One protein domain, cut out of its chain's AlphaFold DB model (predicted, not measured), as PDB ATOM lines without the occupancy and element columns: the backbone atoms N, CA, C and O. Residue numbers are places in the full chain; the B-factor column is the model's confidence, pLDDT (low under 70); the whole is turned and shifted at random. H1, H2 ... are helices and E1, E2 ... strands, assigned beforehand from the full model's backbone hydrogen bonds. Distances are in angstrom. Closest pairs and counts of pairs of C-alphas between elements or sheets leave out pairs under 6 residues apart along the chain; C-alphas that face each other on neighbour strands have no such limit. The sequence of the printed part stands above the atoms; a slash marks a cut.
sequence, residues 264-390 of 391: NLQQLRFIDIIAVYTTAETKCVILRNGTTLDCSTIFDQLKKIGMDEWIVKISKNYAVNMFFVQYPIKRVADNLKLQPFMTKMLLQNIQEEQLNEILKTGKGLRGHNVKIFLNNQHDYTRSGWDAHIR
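This is residues 264 to 390 of the 391 residues of an uncharacterized protein of Sphingobacterium sp. CZ-UAM (UniProt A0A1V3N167). A small, twisted, five-stranded sheet runs through the middle of the domain, and four short helices stand around it, each only grazing it and none touching another. The last stretch, residues 376 to 390, runs round the outside and comes back beside the beginning, where residues 388 to 389 pair with residues 268 to 269. The printed part has 127 residues, with elements in the order E1 E2 E3 H1 E4 E5 H2 H3 H4; the sheet's order is E3 E2 E1 E5 E4, all antiparallel. The class is mixed, helices and strands, with 51 residues in named elements, under half. The whole is compact and rounded, with a radius of gyration of the C-alphas of 13.7 A and spans of 39 by 35 by 31 A.

Start at E1, residues 273 to 278, E2, residues 283 to 287, and E3, residues 292 to 294: they form a meander, each strand the antiparallel neighbour of the one before. In the hairpin of E1 and E2, look for N 277 and O 284, 2.8 A apart; in that of E2 and E3, N 285 and O 293 are 2.7 A apart. H1, residues 298 to 304, only grazes the sheet; the C-alphas of Lys 283 and Ile 298, the closest of E2 and H1, are 7.6 A apart. E4, residues 311 to 313, and E5, residues 318 to 321, form a hairpin, with N 320 and O 312 at 2.8 A. E5 and E1 are antiparallel neighbours, with N 276 and O 319 within hydrogen-bond range at 2.8 A. H2, residues 340 to 346, is only just on the sheet, with 5 pairs of C-alphas within 10 A. H3, residues 352 to 359, grazes the sheet, its Ile 358 lying 6.2 A from Tyr 318 of E5, C-alpha to C-alpha, the closest of the two. H4, residues 368 to 375, grazes it at E4, where the closest C-alphas, of Val 312 and Asn 369, are 6.8 A apart. H2 and H3 are close but not clearly touching, about perpendicular at 74 degrees; their closest C-alphas, of Leu 346 and Leu 355, are 7.7 A apart. In H1, H2, H3 and H4 every O i to N i+4 pair is within hydrogen-bond range.

Find C-alpha 273 at (-17.544, -27.400, 36.882); from there E1 runs 13.9 A to C-alpha 278. E2 covers 13.1 A, E3 6.9 A, E4 6.8 A and E5 10.0 A. H1 measures 10.0 A, H2 10.3 A and H3 10.5 A. H4 runs 10.4 A and ends at C-alpha 375, at (-33.357, -27.762, 53.359).

The two farthest C-alphas, of Gln 266 and Val 332, are 38.9 A apart. The printed part has no cut, and the link from E5 to H2, 18 residues, is long. The mean pLDDT of the printed part is 78.4; look for values under 70 at residues 264, 266, 327 to 334, 363 to 384 and 386.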
ATOM      1  N   ASN A 264     -14.808 -24.552  26.219       68.31
ATOM      2  CA  ASN A 264     -13.977 -23.402  25.928       68.31
ATOM      3  C   ASN A 264     -13.294 -22.951  27.222       68.31
ATOM      4  O   ASN A 264     -13.915 -22.332  28.083       68.31
ATOM      5  N   LEU A 265     -11.997 -23.236  27.343       70.06
ATOM      6  CA  LEU A 265     -11.191 -22.866  28.511       70.06
ATOM      7  C   LEU A 265     -11.157 -21.347  28.767       70.06
ATOM      8  O   LEU A 265     -10.915 -20.929  29.894       70.06
ATOM      9  N   GLN A 266     -11.422 -20.520  27.749       65.75
ATOM     10  CA  GLN A 266     -11.479 -19.057  27.881       65.75
ATOM     11  C   GLN A 266     -12.829 -18.553  28.413       65.75
ATOM     12  O   GLN A 266     -12.932 -17.409  28.855       65.75
ATOM     13  N   GLN A 267     -13.868 -19.385  28.345       70.25
ATOM     14  CA  GLN A 267     -15.249 -19.052  28.686       70.25
ATOM     15  C   GLN A 267     -15.862 -20.181  29.520       70.25
ATOM     16  O   GLN A 267     -16.899 -20.743  29.174       70.25
ATOM     17  N   LEU A 268     -15.200 -20.526  30.625       78.31
ATOM     18  CA  LEU A 268     -15.688 -21.574  31.507       78.31
ATOM     19  C   LEU A 268     -17.006 -21.144  32.156       78.31
ATOM     20  O   LEU A 268     -17.068 -20.058  32.722       78.31
ATOM     21  N   ARG A 269     -18.050 -21.972  32.128       81.56
ATOM     22  CA  ARG A 269     -19.298 -21.693  32.855       81.56
ATOM     23  C   ARG A 269     -19.359 -22.483  34.152       81.56
ATOM     24  O   ARG A 269     -18.669 -23.486  34.324       81.56
ATOM     25  N   PHE A 270     -20.261 -22.085  35.048       83.31
ATOM     26  CA  PHE A 270     -20.542 -22.853  36.262       83.31
ATOM     27  C   PHE A 270     -20.942 -24.308  35.953       83.31
ATOM     28  O   PHE A 270     -20.482 -25.234  36.618       83.31
ATOM     29  N   ILE A 271     -21.736 -24.524  34.900       81.44
ATOM     30  CA  ILE A 271     -22.170 -25.863  34.463       81.44
ATOM     31  C   ILE A 271     -21.034 -26.747  33.929       81.44
ATOM     32  O   ILE A 271     -21.208 -27.955  33.785       81.44
ATOM     33  N   ASP A 272     -19.868 -26.178  33.631       83.00
ATOM     34  CA  ASP A 272     -18.711 -26.963  33.210       83.00
ATOM     35  C   ASP A 272     -17.937 -27.516  34.418       83.00
ATOM     36  O   ASP A 272     -17.138 -28.435  34.248       83.00
ATOM     37  N   ILE A 273     -18.205 -27.013  35.631       88.50
ATOM     38  CA  ILE A 273     -17.544 -27.400  36.882       88.50
ATOM     39  C   ILE A 273     -18.315 -28.510  37.589       88.50
ATOM     40  O   ILE A 273     -19.441 -28.316  38.049       88.50
ATOM     41  N   ILE A 274     -17.664 -29.657  37.776       89.62
ATOM     42  CA  ILE A 274     -18.233 -30.792  38.514       89.62
ATOM     43  C   ILE A 274     -17.760 -30.816  39.959       89.62
ATOM     44  O   ILE A 274     -18.549 -31.066  40.871       89.62
ATOM     45  N   ALA A 275     -16.473 -30.587  40.182       92.75
ATOM     46  CA  ALA A 275     -15.897 -30.622  41.514       92.75
ATOM     47  C   ALA A 275     -14.747 -29.631  41.635       92.75
ATOM     48  O   ALA A 275     -14.141 -29.221  40.650       92.75
ATOM     49  N   VAL A 276     -14.439 -29.265  42.868       92.31
ATOM     50  CA  VAL A 276     -13.275 -28.472  43.233       92.31
ATOM     51  C   VAL A 276     -12.447 -29.300  44.202       92.31
ATOM     52  O   VAL A 276     -12.911 -29.677  45.282       92.31
ATOM     53  N   TYR A 277     -11.218 -29.592  43.800       92.56
ATOM     54  CA  TYR A 277     -10.198 -30.144  44.668       92.56
ATOM     55  C   TYR A 277      -9.527 -29.009  45.437       92.56
ATOM     56  O   TYR A 277      -9.133 -27.995  44.868       92.56
ATOM     57  N   THR A 278      -9.409 -29.168  46.747       89.38
ATOM     58  CA  THR A 278      -8.852 -28.173  47.657       89.38
ATOM     59  C   THR A 278      -7.849 -28.832  48.580       89.38
ATOM     60  O   THR A 278      -8.206 -29.703  49.378       89.38
ATOM     61  N   THR A 279      -6.613 -28.362  48.529       87.31
ATOM     62  CA  THR A 279      -5.596 -28.611  49.549       87.31
ATOM     63  C   THR A 279      -5.231 -27.297  50.236       87.31
ATOM     64  O   THR A 279      -5.844 -26.261  49.981       87.31
ATOM     65  N   ALA A 280      -4.267 -27.337  51.155       81.31
ATOM     66  CA  ALA A 280      -3.738 -26.119  51.762       81.31
ATOM     67  C   ALA A 280      -2.988 -25.237  50.745       81.31
ATOM     68  O   ALA A 280      -2.934 -24.025  50.924       81.31
ATOM     69  N   GLU A 281      -2.436 -25.840  49.690       80.31
ATOM     70  CA  GLU A 281      -1.517 -25.185  48.753       80.31
ATOM     71  C   GLU A 281      -2.157 -24.947  47.381       80.31
ATOM     72  O   GLU A 281      -1.856 -23.959  46.717       80.31
ATOM     73  N   THR A 282      -3.076 -25.818  46.965       86.69
ATOM     74  CA  THR A 282      -3.658 -25.806  45.621       86.69
ATOM     75  C   THR A 282      -5.177 -25.891  45.654       86.69
ATOM     76  O   THR A 282      -5.778 -26.580  46.487       86.69
ATOM     77  N   LYS A 283      -5.811 -25.188  44.714       89.19
ATOM     78  CA  LYS A 283      -7.226 -25.365  44.396       89.19
ATOM     79  C   LYS A 283      -7.342 -25.633  42.907       89.19
ATOM     80  O   LYS A 283      -6.891 -24.818  42.104       89.19
ATOM     81  N   CYS A 284      -7.950 -26.758  42.569       90.94
ATOM     82  CA  CYS A 284      -8.106 -27.208  41.197       90.94
ATOM     83  C   CYS A 284      -9.589 -27.428  40.915       90.94
ATOM     84  O   CYS A 284     -10.333 -27.926  41.760       90.94
ATOM     85  N   VAL A 285     -10.018 -27.075  39.718       91.50
ATOM     86  CA  VAL A 285     -11.362 -27.301  39.208       91.50
ATOM     87  C   VAL A 285     -11.349 -28.558  38.354       91.50
ATOM     88  O   VAL A 285     -10.475 -28.727  37.510       91.50
ATOM     89  N   ILE A 286     -12.323 -29.434  38.574       90.75
ATOM     90  CA  ILE A 286     -12.551 -30.651  37.798       90.75
ATOM     91  C   ILE A 286     -13.750 -30.403  36.894       90.75
ATOM     92  O   ILE A 286     -14.862 -30.146  37.370       90.75
ATOM     93  N   LEU A 287     -13.509 -30.474  35.591       88.94
ATOM     94  CA  LEU A 287     -14.487 -30.147  34.568       88.94
ATOM     95  C   LEU A 287     -15.344 -31.342  34.153       88.94
ATOM     96  O   LEU A 287     -15.021 -32.492  34.439       88.94
ATOM     97  N   ARG A 288     -16.427 -31.075  33.415       84.19
ATOM     98  CA  ARG A 288     -17.385 -32.093  32.943       84.19
ATOM     99  C   ARG A 288     -16.776 -33.216  32.106       84.19
ATOM    100  O   ARG A 288     -17.288 -34.329  32.133       84.19
ATOM    101  N   ASN A 289     -15.691 -32.937  31.393       80.94
ATOM    102  CA  ASN A 289     -14.944 -33.922  30.609       80.94
ATOM    103  C   ASN A 289     -13.857 -34.645  31.429       80.94
ATOM    104  O   ASN A 289     -13.117 -35.435  30.864       80.94
ATOM    105  N   GLY A 290     -13.698 -34.340  32.720       80.62
ATOM    106  CA  GLY A 290     -12.662 -34.905  33.588       80.62
ATOM    107  C   GLY A 290     -11.337 -34.137  33.605       80.62
ATOM    108  O   GLY A 290     -10.451 -34.492  34.373       80.62
ATOM    109  N   THR A 291     -11.178 -33.074  32.809       86.12
ATOM    110  CA  THR A 291      -9.951 -32.259  32.851       86.12
ATOM    111  C   THR A 291      -9.838 -31.487  34.166       86.12
ATOM    112  O   THR A 291     -10.835 -30.996  34.701       86.12
ATOM    113  N   THR A 292      -8.618 -31.386  34.692       89.00
ATOM    114  CA  THR A 292      -8.316 -30.664  35.933       89.00
ATOM    115  C   THR A 292      -7.521 -29.403  35.638       89.00
ATOM    116  O   THR A 292      -6.494 -29.474  34.967       89.00
ATOM    117  N   LEU A 293      -7.977 -28.267  36.157       88.94
ATOM    118  CA  LEU A 293      -7.373 -26.956  35.927       88.94
ATOM    119  C   LEU A 293      -7.082 -26.265  37.251       88.94
ATOM    120  O   LEU A 293      -7.941 -26.226  38.130       88.94
ATOM    121  N   ASP A 294      -5.895 -25.691  37.392       88.38
ATOM    122  CA  ASP A 294      -5.553 -24.911  38.576       88.38
ATOM    123  C   ASP A 294      -6.303 -23.579  38.569       88.38
ATOM    124  O   ASP A 294      -6.242 -22.821  37.608       88.38
ATOM    125  N   CYS A 295      -7.026 -23.292  39.651       86.62
ATOM    126  CA  CYS A 295      -7.765 -22.047  39.813       86.62
ATOM    127  C   CYS A 295      -7.856 -21.685  41.302       86.62
ATOM    128  O   CYS A 295      -8.794 -22.050  42.020       86.62
ATOM    129  N   SER A 296      -6.868 -20.937  41.794       87.56
ATOM    130  CA  SER A 296      -6.766 -20.547  43.211       87.56
ATOM    131  C   SER A 296      -7.904 -19.627  43.684       87.56
ATOM    132  O   SER A 296      -8.256 -19.627  44.873       87.56
ATOM    133  N   THR A 297      -8.513 -18.887  42.751       89.19
ATOM    134  CA  THR A 297      -9.567 -17.890  43.003       89.19
ATOM    135  C   THR A 297     -10.988 -18.433  42.827       89.19
ATOM    136  O   THR A 297     -11.947 -17.674  42.952       89.19
ATOM    137  N   ILE A 298     -11.158 -19.741  42.582       89.62
ATOM    138  CA  ILE A 298     -12.454 -20.321  42.199       89.62
ATOM    139  C   ILE A 298     -13.605 -19.965  43.152       89.62
ATOM    140  O   ILE A 298     -14.656 -19.519  42.705       89.62
ATOM    141  N   PHE A 299     -13.418 -20.088  44.469       89.94
ATOM    142  CA  PHE A 299     -14.488 -19.780  45.428       89.94
ATOM    143  C   PHE A 299     -14.852 -18.292  45.463       89.94
ATOM    144  O   PHE A 299     -16.020 -17.966  45.647       89.94
ATOM    145  N   ASP A 300     -13.891 -17.393  45.234       89.94
ATOM    146  CA  ASP A 300     -14.170 -15.955  45.172       89.94
ATOM    147  C   ASP A 300     -14.995 -15.621  43.928       89.94
ATOM    148  O   ASP A 300     -15.884 -14.770  43.970       89.94
ATOM    149  N   GLN A 301     -14.722 -16.308  42.818       89.19
ATOM    150  CA  GLN A 301     -15.487 -16.152  41.585       89.19
ATOM    151  C   GLN A 301     -16.895 -16.722  41.717       89.19
ATOM    152  O   GLN A 301     -17.846 -16.031  41.366       89.19
ATOM    153  N   LEU A 302     -17.037 -17.917  42.297       87.94
ATOM    154  CA  LEU A 302     -18.336 -18.528  42.579       87.94
ATOM    155  C   LEU A 302     -19.191 -17.645  43.490       87.94
ATOM    156  O   LEU A 302     -20.367 -17.437  43.209       87.94
ATOM    157  N   LYS A 303     -18.591 -17.049  44.525       88.94
ATOM    158  CA  LYS A 303     -19.288 -16.128  45.426       88.94
ATOM    159  C   LYS A 303     -19.739 -14.846  44.722       88.94
ATOM    160  O   LYS A 303     -20.838 -14.364  44.970       88.94
ATOM    161  N   LYS A 304     -18.921 -14.295  43.815       87.38
ATOM    162  CA  LYS A 304     -19.289 -13.108  43.016       87.38
ATOM    163  C   LYS A 304     -20.499 -13.351  42.117       87.38
ATOM    164  O   LYS A 304     -21.263 -12.420  41.893       87.38
ATOM    165  N   ILE A 305     -20.655 -14.571  41.605       83.12
ATOM    166  CA  ILE A 305     -21.786 -14.956  40.749       83.12
ATOM    167  C   ILE A 305     -22.942 -15.604  41.531       83.12
ATOM    168  O   ILE A 305     -23.910 -16.027  40.910       83.12
ATOM    169  N   GLY A 306     -22.850 -15.700  42.866       82.19
ATOM    170  CA  GLY A 306     -23.888 -16.286  43.726       82.19
ATOM    171  C   GLY A 306     -24.050 -17.807  43.607       82.19
ATOM    172  O   GLY A 306     -25.133 -18.325  43.849       82.19
ATOM    173  N   MET A 307     -22.998 -18.525  43.198       83.19
ATOM    174  CA  MET A 307     -23.018 -19.976  42.944       83.19
ATOM    175  C   MET A 307     -22.174 -20.797  43.928       83.19
ATOM    176  O   MET A 307     -22.050 -22.012  43.779       83.19
ATOM    177  N   ASP A 308     -21.571 -20.169  44.937       85.62
ATOM    178  CA  ASP A 308     -20.747 -20.855  45.935       85.62
ATOM    179  C   ASP A 308     -21.548 -21.857  46.775       85.62
ATOM    180  O   ASP A 308     -21.031 -22.918  47.122       85.62
ATOM    181  N   GLU A 309     -22.827 -21.577  47.020       82.56
ATOM    182  CA  GLU A 309     -23.714 -22.445  47.800       82.56
ATOM    183  C   GLU A 309     -24.034 -23.779  47.098       82.56
ATOM    184  O   GLU A 309     -24.306 -24.782  47.761       82.56
ATOM    185  N   TRP A 310     -23.925 -23.830  45.765       81.69
ATOM    186  CA  TRP A 310     -24.090 -25.061  44.984       81.69
ATOM    187  C   TRP A 310     -22.870 -25.991  45.056       81.69
ATOM    188  O   TRP A 310     -22.981 -27.183  44.750       81.69
ATOM    189  N   ILE A 311     -21.706 -25.479  45.470       88.06
ATOM    190  CA  ILE A 311     -20.472 -26.256  45.620       88.06
ATOM    191  C   ILE A 311     -20.305 -26.664  47.082       88.06
ATOM    192  O   ILE A 311     -19.777 -25.934  47.922       88.06
ATOM    193  N   VAL A 312     -20.718 -27.886  47.400       86.00
ATOM    194  CA  VAL A 312     -20.747 -28.359  48.785       86.00
ATOM    195  C   VAL A 312     -19.561 -29.267  49.069       86.00
ATOM    196  O   VAL A 312     -19.250 -30.190  48.320       86.00
ATOM    197  N   LYS A 313     -18.896 -29.035  50.202       87.50
ATOM    198  CA  LYS A 313     -17.771 -29.854  50.663       87.50
ATOM    199  C   LYS A 313     -18.238 -31.231  51.138       87.50
ATOM    200  O   LYS A 313     -18.925 -31.339  52.152       87.50
ATOM    201  N   ILE A 314     -17.808 -32.289  50.453       85.25
ATOM    202  CA  ILE A 314     -18.244 -33.669  50.735       85.25
ATOM    203  C   ILE A 314     -17.173 -34.487  51.461       85.25
ATOM    204  O   ILE A 314     -17.488 -35.393  52.240       85.25
ATOM    205  N   SER A 315     -15.900 -34.139  51.268       85.31
ATOM    206  CA  SER A 315     -14.745 -34.814  51.862       85.31
ATOM    207  C   SER A 315     -13.695 -33.794  52.320       85.31
ATOM    208  O   SER A 315     -13.936 -32.587  52.310       85.31
ATOM    209  N   LYS A 316     -12.529 -34.257  52.793       85.00
ATOM    210  CA  LYS A 316     -11.460 -33.357  53.261       85.00
ATOM    211  C   LYS A 316     -10.979 -32.435  52.138       85.00
ATOM    212  O   LYS A 316     -10.805 -31.238  52.384       85.00
ATOM    213  N   ASN A 317     -10.823 -33.004  50.943       89.88
ATOM    214  CA  ASN A 317     -10.177 -32.348  49.817       89.88
ATOM    215  C   ASN A 317     -11.133 -32.051  48.660       89.88
ATOM    216  O   ASN A 317     -10.736 -31.333  47.760       89.88
ATOM    217  N   TYR A 318     -12.361 -32.573  48.658       91.00
ATOM    218  CA  TYR A 318     -13.281 -32.382  47.538       91.00
ATOM    219  C   TYR A 318     -14.551 -31.648  47.965       91.00
ATOM    220  O   TYR A 318     -15.207 -32.001  48.956       91.00
ATOM    221  N   ALA A 319     -14.903 -30.639  47.174       90.88
ATOM    222  CA  ALA A 319     -16.225 -30.045  47.122       90.88
ATOM    223  C   ALA A 319     -16.857 -30.356  45.766       90.88
ATOM    224  O   ALA A 319     -16.181 -30.306  44.746       90.88
ATOM    225  N   VAL A 320     -18.130 -30.730  45.757       90.50
ATOM    226  CA  VAL A 320     -18.821 -31.211  44.559       90.50
ATOM    227  C   VAL A 320     -19.985 -30.294  44.247       90.50
ATOM    228  O   VAL A 320     -20.687 -29.835  45.149       90.50
ATOM    229  N   ASN A 321     -20.171 -30.043  42.956       89.44
ATOM    230  CA  ASN A 321     -21.318 -29.333  42.440       89.44
ATOM    231  C   ASN A 321     -22.569 -30.199  42.593       89.44
ATOM    232  O   ASN A 321     -22.749 -31.209  41.906       89.44
ATOM    233  N   MET A 322     -23.434 -29.786  43.514       82.56
ATOM    234  CA  MET A 322     -24.649 -30.512  43.869       82.56
ATOM    235  C   MET A 322     -25.667 -30.557  42.725       82.56
ATOM    236  O   MET A 322     -26.512 -31.450  42.700       82.56
ATOM    237  N   PHE A 323     -25.529 -29.687  41.721       78.31
ATOM    238  CA  PHE A 323     -26.347 -29.703  40.511       78.31
ATOM    239  C   PHE A 323     -26.292 -31.052  39.764       78.31
ATOM    240  O   PHE A 323     -27.305 -31.532  39.257       78.31
ATOM    241  N   PHE A 324     -25.126 -31.705  39.738       79.31
ATOM    242  CA  PHE A 324     -24.916 -32.965  39.007       79.31
ATOM    243  C   PHE A 324     -25.118 -34.222  39.858       79.31
ATOM    244  O   PHE A 324     -24.991 -35.345  39.353       79.31
ATOM    245  N   VAL A 325     -25.418 -34.060  41.147       79.31
ATOM    246  CA  VAL A 325     -25.603 -35.168  42.085       79.31
ATOM    247  C   VAL A 325     -26.996 -35.769  41.910       79.31
ATOM    248  O   VAL A 325     -27.996 -35.079  41.717       79.31
ATOM    249  N   GLN A 326     -27.071 -37.094  41.959       74.19
ATOM    250  CA  GLN A 326     -28.330 -37.819  41.928       74.19
ATOM    251  C   GLN A 326     -28.990 -37.789  43.312       74.19
ATOM    252  O   GLN A 326     -28.427 -38.281  44.293       74.19
ATOM    253  N   TYR A 327     -30.218 -37.276  43.370       64.31
ATOM    254  CA  TYR A 327     -31.053 -37.288  44.572       64.31
ATOM    255  C   TYR A 327     -32.004 -38.500  44.592       64.31
ATOM    256  O   TYR A 327     -32.438 -38.957  43.531       64.31
ATOM    257  N   PRO A 328     -32.366 -39.023  45.781       57.69
ATOM    258  CA  PRO A 328     -31.917 -38.602  47.111       57.69
ATOM    259  C   PRO A 328     -30.511 -39.118  47.470       57.69
ATOM    260  O   PRO A 328     -30.130 -40.238  47.124       57.69
ATOM    261  N   ILE A 329     -29.758 -38.326  48.242       67.31
ATOM    262  CA  ILE A 329     -28.465 -38.744  48.804       67.31
ATOM    263  C   ILE A 329     -28.732 -39.661  50.004       67.31
ATOM    264  O   ILE A 329     -29.363 -39.251  50.983       67.31
ATOM    265  N   LYS A 330     -28.249 -40.908  49.972       62.34
ATOM    266  CA  LYS A 330     -28.382 -41.805  51.131       62.34
ATOM    267  C   LYS A 330     -27.534 -41.270  52.289       62.34
ATOM    268  O   LYS A 330     -26.341 -41.034  52.120       62.34
ATOM    269  N   ARG A 331     -28.110 -41.175  53.495       56.00
ATOM    270  CA  ARG A 331     -27.422 -40.678  54.711       56.00
ATOM    271  C   ARG A 331     -26.151 -41.460  55.091       56.00
ATOM    272  O   ARG A 331     -25.319 -40.939  55.827       56.00
ATOM    273  N   VAL A 332     -26.019 -42.696  54.608       60.31
ATOM    274  CA  VAL A 332     -24.895 -43.611  54.882       60.31
ATOM    275  C   VAL A 332     -24.179 -44.027  53.588       60.31
ATOM    276  O   VAL A 332     -23.476 -45.026  53.573       60.31
ATOM    277  N   ALA A 333     -24.391 -43.320  52.470       61.75
ATOM    278  CA  ALA A 333     -23.648 -43.635  51.253       61.75
ATOM    279  C   ALA A 333     -22.163 -43.348  51.467       61.75
ATOM    280  O   ALA A 333     -21.821 -42.229  51.825       61.75
ATOM    281  N   ASP A 334     -21.306 -44.333  51.187       69.25
ATOM    282  CA  ASP A 334     -19.856 -44.136  51.183       69.25
ATOM    283  C   ASP A 334     -19.412 -43.259  50.006       69.25
ATOM    284  O   ASP A 334     -18.485 -42.471  50.164       69.25
ATOM    285  N   ASN A 335     -20.127 -43.305  48.874       80.56
ATOM    286  CA  ASN A 335     -19.843 -42.518  47.670       80.56
ATOM    287  C   ASN A 335     -21.095 -41.766  47.192       80.56
ATOM    288  O   ASN A 335     -22.192 -42.334  47.152       80.56
ATOM    289  N   LEU A 336     -20.928 -40.509  46.775       81.81
ATOM    290  CA  LEU A 336     -21.961 -39.796  46.030       81.81
ATOM    291  C   LEU A 336     -22.152 -40.421  44.651       81.81
ATOM    292  O   LEU A 336     -21.224 -40.957  44.052       81.81
ATOM    293  N   LYS A 337     -23.377 -40.326  44.139       82.50
ATOM    294  CA  LYS A 337     -23.703 -40.734  42.776       82.50
ATOM    295  C   LYS A 337     -23.985 -39.495  41.948       82.50
ATOM    296  O   LYS A 337     -24.788 -38.664  42.359       82.50
ATOM    297  N   LEU A 338     -23.331 -39.388  40.799       80.56
ATOM    298  CA  LEU A 338     -23.653 -38.385  39.789       80.56
ATOM    299  C   LEU A 338     -24.726 -38.915  38.837       80.56
ATOM    300  O   LEU A 338     -24.990 -40.118  38.769       80.56
ATOM    301  N   GLN A 339     -25.329 -38.010  38.074       74.94
ATOM    302  CA  GLN A 339     -26.226 -38.380  36.984       74.94
ATOM    303  C   GLN A 339     -25.488 -39.244  35.933       74.94
ATOM    304  O   GLN A 339     -24.329 -38.964  35.619       74.94
ATOM    305  N   PRO A 340     -26.127 -40.279  35.342       72.75
ATOM    306  CA  PRO A 340     -25.430 -41.261  34.500       72.75
ATOM    307  C   PRO A 340     -24.672 -40.687  33.295       72.75
ATOM    308  O   PRO A 340     -23.627 -41.218  32.925       72.75
ATOM    309  N   PHE A 341     -25.180 -39.619  32.669       71.56
ATOM    310  CA  PHE A 341     -24.486 -38.979  31.546       71.56
ATOM    311  C   PHE A 341     -23.216 -38.258  32.004       71.56
ATOM    312  O   PHE A 341     -22.208 -38.308  31.306       71.56
ATOM    313  N   MET A 342     -23.231 -37.663  33.199       78.50
ATOM    314  CA  MET A 342     -22.063 -36.981  33.743       78.50
ATOM    315  C   MET A 342     -20.939 -37.948  34.077       78.50
ATOM    316  O   MET A 342     -19.787 -37.691  33.742       78.50
ATOM    317  N   THR A 343     -21.281 -39.096  34.660       81.00
ATOM    318  CA  THR A 343     -20.323 -40.182  34.886       81.00
ATOM    319  C   THR A 343     -19.636 -40.587  33.583       81.00
ATOM    320  O   THR A 343     -18.415 -40.688  33.544       81.00
ATOM    321  N   LYS A 344     -20.396 -40.754  32.492       77.94
ATOM    322  CA  LYS A 344     -19.827 -41.093  31.178       77.94
ATOM    323  C   LYS A 344     -18.887 -40.014  30.639       77.94
ATOM    324  O   LYS A 344     -17.871 -40.362  30.052       77.94
ATOM    325  N   MET A 345     -19.225 -38.737  30.821       77.50
ATOM    326  CA  MET A 345     -18.405 -37.615  30.347       77.50
ATOM    327  C   MET A 345     -17.092 -37.495  31.126       77.50
ATOM    328  O   MET A 345     -16.043 -37.312  30.521       77.50
ATOM    329  N   LEU A 346     -17.125 -37.663  32.448       81.75
ATOM    330  CA  LEU A 346     -15.920 -37.633  33.282       81.75
ATOM    331  C   LEU A 346     -14.962 -38.772  32.926       81.75
ATOM    332  O   LEU A 346     -13.768 -38.545  32.745       81.75
ATOM    333  N   LEU A 347     -15.496 -39.983  32.748       83.31
ATOM    334  CA  LEU A 347     -14.712 -41.174  32.408       83.31
ATOM    335  C   LEU A 347     -14.026 -41.105  31.029       83.31
ATOM    336  O   LEU A 347     -13.319 -42.038  30.662       83.31
ATOM    337  N   GLN A 348     -14.207 -40.020  30.264       80.44
ATOM    338  CA  GLN A 348     -13.431 -39.765  29.048       80.44
ATOM    339  C   GLN A 348     -11.961 -39.461  29.355       80.44
ATOM    340  O   GLN A 348     -11.098 -39.918  28.614       80.44
ATOM    341  N   ASN A 349     -11.679 -38.710  30.430       80.81
ATOM    342  CA  ASN A 349     -10.315 -38.286  30.772       80.81
ATOM    343  C   ASN A 349      -9.857 -38.690  32.180       80.81
ATOM    344  O   ASN A 349      -8.679 -38.524  32.487       80.81
ATOM    345  N   ILE A 350     -10.740 -39.222  33.033       86.50
ATOM    346  CA  ILE A 350     -10.353 -39.761  34.347       86.50
ATOM    347  C   ILE A 350     -10.706 -41.238  34.479       86.50
ATOM    348  O   ILE A 350     -11.665 -41.727  33.884       86.50
ATOM    349  N   GLN A 351      -9.935 -41.955  35.293       87.81
ATOM    350  CA  GLN A 351     -10.197 -43.363  35.582       87.81
ATOM    351  C   GLN A 351     -11.331 -43.523  36.602       87.81
ATOM    352  O   GLN A 351     -11.596 -42.638  37.419       87.81
ATOM    353  N   GLU A 352     -11.977 -44.691  36.606       87.12
ATOM    354  CA  GLU A 352     -13.071 -44.995  37.538       87.12
ATOM    355  C   GLU A 352     -12.633 -44.905  39.009       87.12
ATOM    356  O   GLU A 352     -13.380 -44.424  39.859       87.12
ATOM    357  N   GLU A 353     -11.395 -45.291  39.314       87.75
ATOM    358  CA  GLU A 353     -10.814 -45.182  40.656       87.75
ATOM    359  C   GLU A 353     -10.707 -43.725  41.125       87.75
ATOM    360  O   GLU A 353     -11.086 -43.406  42.253       87.75
ATOM    361  N   GLN A 354     -10.272 -42.827  40.236       86.44
ATOM    362  CA  GLN A 354     -10.175 -41.392  40.512       86.44
ATOM    363  C   GLN A 354     -11.562 -40.774  40.700       86.44
ATOM    364  O   GLN A 354     -11.776 -39.999  41.630       86.44
ATOM    365  N   LEU A 355     -12.533 -41.156  39.866       88.75
ATOM    366  CA  LEU A 355     -13.918 -40.716  40.026       88.75
ATOM    367  C   LEU A 355     -14.494 -41.163  41.378       88.75
ATOM    368  O   LEU A 355     -15.137 -40.375  42.075       88.75
ATOM    369  N   ASN A 356     -14.233 -42.411  41.769       88.06
ATOM    370  CA  ASN A 356     -14.639 -42.934  43.069       88.06
ATOM    371  C   ASN A 356     -13.978 -42.171  44.222       88.06
ATOM    372  O   ASN A 356     -14.632 -41.946  45.236       88.06
ATOM    373  N   GLU A 357     -12.724 -41.737  44.080       88.62
ATOM    374  CA  GLU A 357     -12.049 -40.900  45.075       88.62
ATOM    375  C   GLU A 357     -12.691 -39.510  45.193       88.62
ATOM    376  O   GLU A 357     -12.993 -39.073  46.307       88.62
ATOM    377  N   ILE A 358     -12.955 -38.851  44.060       88.81
ATOM    378  CA  ILE A 358     -13.598 -37.528  44.006       88.81
ATOM    379  C   ILE A 358     -14.960 -37.572  44.700       88.81
ATOM    380  O   ILE A 358     -15.290 -36.678  45.476       88.81
ATOM    381  N   LEU A 359     -15.746 -38.621  44.441       89.19
ATOM    382  CA  LEU A 359     -17.104 -38.782  44.961       89.19
ATOM    383  C   LEU A 359     -17.166 -39.437  46.343       89.19
ATOM    384  O   LEU A 359     -18.255 -39.539  46.920       89.19
ATOM    385  N   LYS A 360     -16.029 -39.871  46.895       87.31
ATOM    386  CA  LYS A 360     -15.979 -40.512  48.205       87.31
ATOM    387  C   LYS A 360     -16.410 -39.534  49.282       87.31
ATOM    388  O   LYS A 360     -15.805 -38.483  49.512       87.31
ATOM    389  N   THR A 361     -17.458 -39.906  49.991       80.88
ATOM    390  CA  THR A 361     -18.013 -39.103  51.069       80.88
ATOM    391  C   THR A 361     -17.142 -39.249  52.311       80.88
ATOM    392  O   THR A 361     -16.625 -40.317  52.643       80.88
ATOM    393  N   GLY A 362     -16.943 -38.140  53.009       76.25
ATOM    394  CA  GLY A 362     -16.243 -38.121  54.285       76.25
ATOM    395  C   GLY A 362     -17.082 -37.462  55.368       76.25
ATOM    396  O   GLY A 362     -18.295 -37.287  55.253       76.25
ATOM    397  N   LYS A 363     -16.406 -37.008  56.428       69.56
ATOM    398  CA  LYS A 363     -17.040 -36.215  57.494       69.56
ATOM    399  C   LYS A 363     -17.709 -34.930  56.970       69.56
ATOM    400  O   LYS A 363     -18.614 -34.436  57.629       69.56
ATOM    401  N   GLY A 364     -17.293 -34.424  55.803       63.94
ATOM    402  CA  GLY A 364     -17.876 -33.239  55.160       63.94
ATOM    403  C   GLY A 364     -19.345 -33.424  54.778       63.94
ATOM    404  O   GLY A 364     -20.162 -32.561  55.086       63.94
ATOM    405  N   LEU A 365     -19.710 -34.590  54.229       67.31
ATOM    406  CA  LEU A 365     -21.093 -34.874  53.834       67.31
ATOM    407  C   LEU A 365     -22.047 -35.015  55.037       67.31
ATOM    408  O   LEU A 365     -23.218 -34.663  54.958       67.31
ATOM    409  N   ARG A 366     -21.543 -35.499  56.181       60.75
ATOM    410  CA  ARG A 366     -22.309 -35.580  57.444       60.75
ATOM    411  C   ARG A 366     -22.459 -34.220  58.142       60.75
ATOM    412  O   ARG A 366     -23.080 -34.146  59.199       60.75
ATOM    413  N   GLY A 367     -21.844 -33.174  57.594       58.38
ATOM    414  CA  GLY A 367     -21.841 -31.832  58.155       58.38
ATOM    415  C   GLY A 367     -23.141 -31.064  57.921       58.38
ATOM    416  O   GLY A 367     -24.004 -31.443  57.130       58.38
ATOM    417  N   HIS A 368     -23.240 -29.923  58.601       57.22
ATOM    418  CA  HIS A 368     -24.364 -28.992  58.527       57.22
ATOM    419  C   HIS A 368     -24.644 -28.516  57.083       57.22
ATOM    420  O   HIS A 368     -25.795 -28.303  56.730       57.22
ATOM    421  N   ASN A 369     -23.625 -28.444  56.219       62.22
ATOM    422  CA  ASN A 369     -23.723 -27.857  54.875       62.22
ATOM    423  C   ASN A 369     -24.604 -28.654  53.903       62.22
ATOM    424  O   ASN A 369     -25.359 -28.055  53.149       62.22
ATOM    425  N   VAL A 370     -24.570 -29.990  53.939       64.88
ATOM    426  CA  VAL A 370     -25.463 -30.811  53.095       64.88
ATOM    427  C   VAL A 370     -26.903 -30.705  53.581       64.88
ATOM    428  O   VAL A 370     -27.825 -30.664  52.778       64.88
ATOM    429  N   LYS A 371     -27.104 -30.628  54.902       62.38
ATOM    430  CA  LYS A 371     -28.428 -30.426  55.496       62.38
ATOM    431  C   LYS A 371     -28.979 -29.033  55.176       62.38
ATOM    432  O   LYS A 371     -30.151 -28.945  54.844       62.38
ATOM    433  N   ILE A 372     -28.151 -27.982  55.232       62.50
ATOM    434  CA  ILE A 372     -28.515 -26.635  54.757       62.50
ATOM    435  C   ILE A 372     -28.928 -26.717  53.294       62.50
ATOM    436  O   ILE A 372     -30.027 -26.297  52.966       62.50
ATOM    437  N   PHE A 373     -28.081 -27.306  52.444       67.06
ATOM    438  CA  PHE A 373     -28.361 -27.396  51.016       67.06
ATOM    439  C   PHE A 373     -29.687 -28.108  50.739       67.06
ATOM    440  O   PHE A 373     -30.521 -27.598  50.006       67.06
ATOM    441  N   LEU A 374     -29.912 -29.271  51.357       64.25
ATOM    442  CA  LEU A 374     -31.149 -30.038  51.185       64.25
ATOM    443  C   LEU A 374     -32.388 -29.298  51.707       64.25
ATOM    444  O   LEU A 374     -33.462 -29.449  51.136       64.25
ATOM    445  N   ASN A 375     -32.251 -28.524  52.784       60.19
ATOM    446  CA  ASN A 375     -33.357 -27.762  53.359       60.19
ATOM    447  C   ASN A 375     -33.676 -26.491  52.558       60.19
ATOM    448  O   ASN A 375     -34.833 -26.087  52.526       60.19
ATOM    449  N   ASN A 376     -32.672 -25.901  51.906       56.66
ATOM    450  CA  ASN A 376     -32.769 -24.624  51.195       56.66
ATOM    451  C   ASN A 376     -32.678 -24.801  49.671       56.66
ATOM    452  O   ASN A 376     -32.477 -23.833  48.944       56.66
ATOM    453  N   GLN A 377     -32.816 -26.030  49.157       60.72
ATOM    454  CA  GLN A 377     -32.647 -26.317  47.730       60.72
ATOM    455  C   GLN A 377     -33.594 -25.483  46.850       60.72
ATOM    456  O   GLN A 377     -33.258 -25.150  45.716       60.72
ATOM    457  N   HIS A 378     -34.770 -25.153  47.383       57.28
ATOM    458  CA  HIS A 378     -35.784 -24.338  46.719       57.28
ATOM    459  C   HIS A 378     -35.456 -22.838  46.706       57.28
ATOM    460  O   HIS A 378     -35.997 -22.119  45.872       57.28
ATOM    461  N   ASP A 379     -34.551 -22.386  47.577       56.19
ATOM    462  CA  ASP A 379     -34.154 -20.981  47.706       56.19
ATOM    463  C   ASP A 379     -32.946 -20.637  46.823       56.19
ATOM    464  O   ASP A 379     -32.643 -19.463  46.595       56.19
ATOM    465  N   TYR A 380     -32.243 -21.650  46.299       58.62
ATOM    466  CA  TYR A 380     -31.080 -21.421  45.453       58.62
ATOM    467  C   TYR A 380     -31.480 -20.894  44.080       58.62
ATOM    468  O   TYR A 380     -32.115 -21.569  43.264       58.62
ATOM    469  N   THR A 381     -31.046 -19.667  43.813       56.59
ATOM    470  CA  THR A 381     -31.307 -18.995  42.545       56.59
ATOM    471  C   THR A 381     -30.587 -19.686  41.386       56.59
ATOM    472  O   THR A 381     -29.488 -20.231  41.516       56.59
ATOM    473  N   ARG A 382     -31.227 -19.652  40.214       59.16
ATOM    474  CA  ARG A 382     -30.657 -20.143  38.949       59.16
ATOM    475  C   ARG A 382     -29.836 -19.078  38.215       59.16
ATOM    476  O   ARG A 382     -29.214 -19.359  37.192       59.16
ATOM    477  N   SER A 383     -29.843 -17.843  38.716       61.47
ATOM    478  CA  SER A 383     -29.095 -16.723  38.151       61.47
ATOM    479  C   SER A 383     -27.599 -16.931  38.362       61.47
ATOM    480  O   SER A 383     -27.127 -16.840  39.487       61.47
ATOM    481  N   GLY A 384     -26.864 -17.200  37.281       62.06
ATOM    482  CA  GLY A 384     -25.406 -17.375  37.310       62.06
ATOM    483  C   GLY A 384     -24.897 -18.680  36.690       62.06
ATOM    484  O   GLY A 384     -23.689 -18.869  36.610       62.06
ATOM    485  N   TRP A 385     -25.775 -19.574  36.217       71.06
ATOM    486  CA  TRP A 385     -25.357 -20.846  35.598       71.06
ATOM    487  C   TRP A 385     -24.546 -20.658  34.311       71.06
ATOM    488  O   TRP A 385     -23.561 -21.364  34.096       71.06
ATOM    489  N   ASP A 386     -24.920 -19.660  33.513       67.19
ATOM    490  CA  ASP A 386     -24.204 -19.258  32.298       67.19
ATOM    491  C   ASP A 386     -23.141 -18.179  32.565       67.19
ATOM    492  O   ASP A 386     -22.527 -17.660  31.633       67.19
ATOM    493  N   ALA A 387     -22.914 -17.806  33.831       70.00
ATOM    494  CA  ALA A 387     -21.894 -16.821  34.159       70.00
ATOM    495  C   ALA A 387     -20.495 -17.403  33.934       70.00
ATOM    496  O   ALA A 387     -20.196 -18.544  34.296       70.00
ATOM    497  N   HIS A 388     -19.634 -16.577  33.344       77.75
ATOM    498  CA  HIS A 388     -18.277 -16.959  32.994       77.75
ATOM    499  C   HIS A 388     -17.352 -16.900  34.212       77.75
ATOM    500  O   HIS A 388     -17.302 -15.904  34.938       77.75
ATOM    501  N   ILE A 389     -16.574 -17.959  34.375       78.88
ATOM    502  CA  ILE A 389     -15.525 -18.149  35.364       78.88
ATOM    503  C   ILE A 389     -14.197 -17.993  34.626       78.88
ATOM    504  O   ILE A 389     -13.966 -18.588  33.574       78.88
ATOM    505  N   ARG A 390     -13.335 -17.136  35.163       76.44
ATOM    506  CA  ARG A 390     -11.995 -16.884  34.637       76.44
ATOM    507  C   ARG A 390     -11.036 -17.846  35.324       76.44
ATOM    508  O   ARG A 390     -11.025 -17.911  36.548       76.44
TER     509      ARG A 390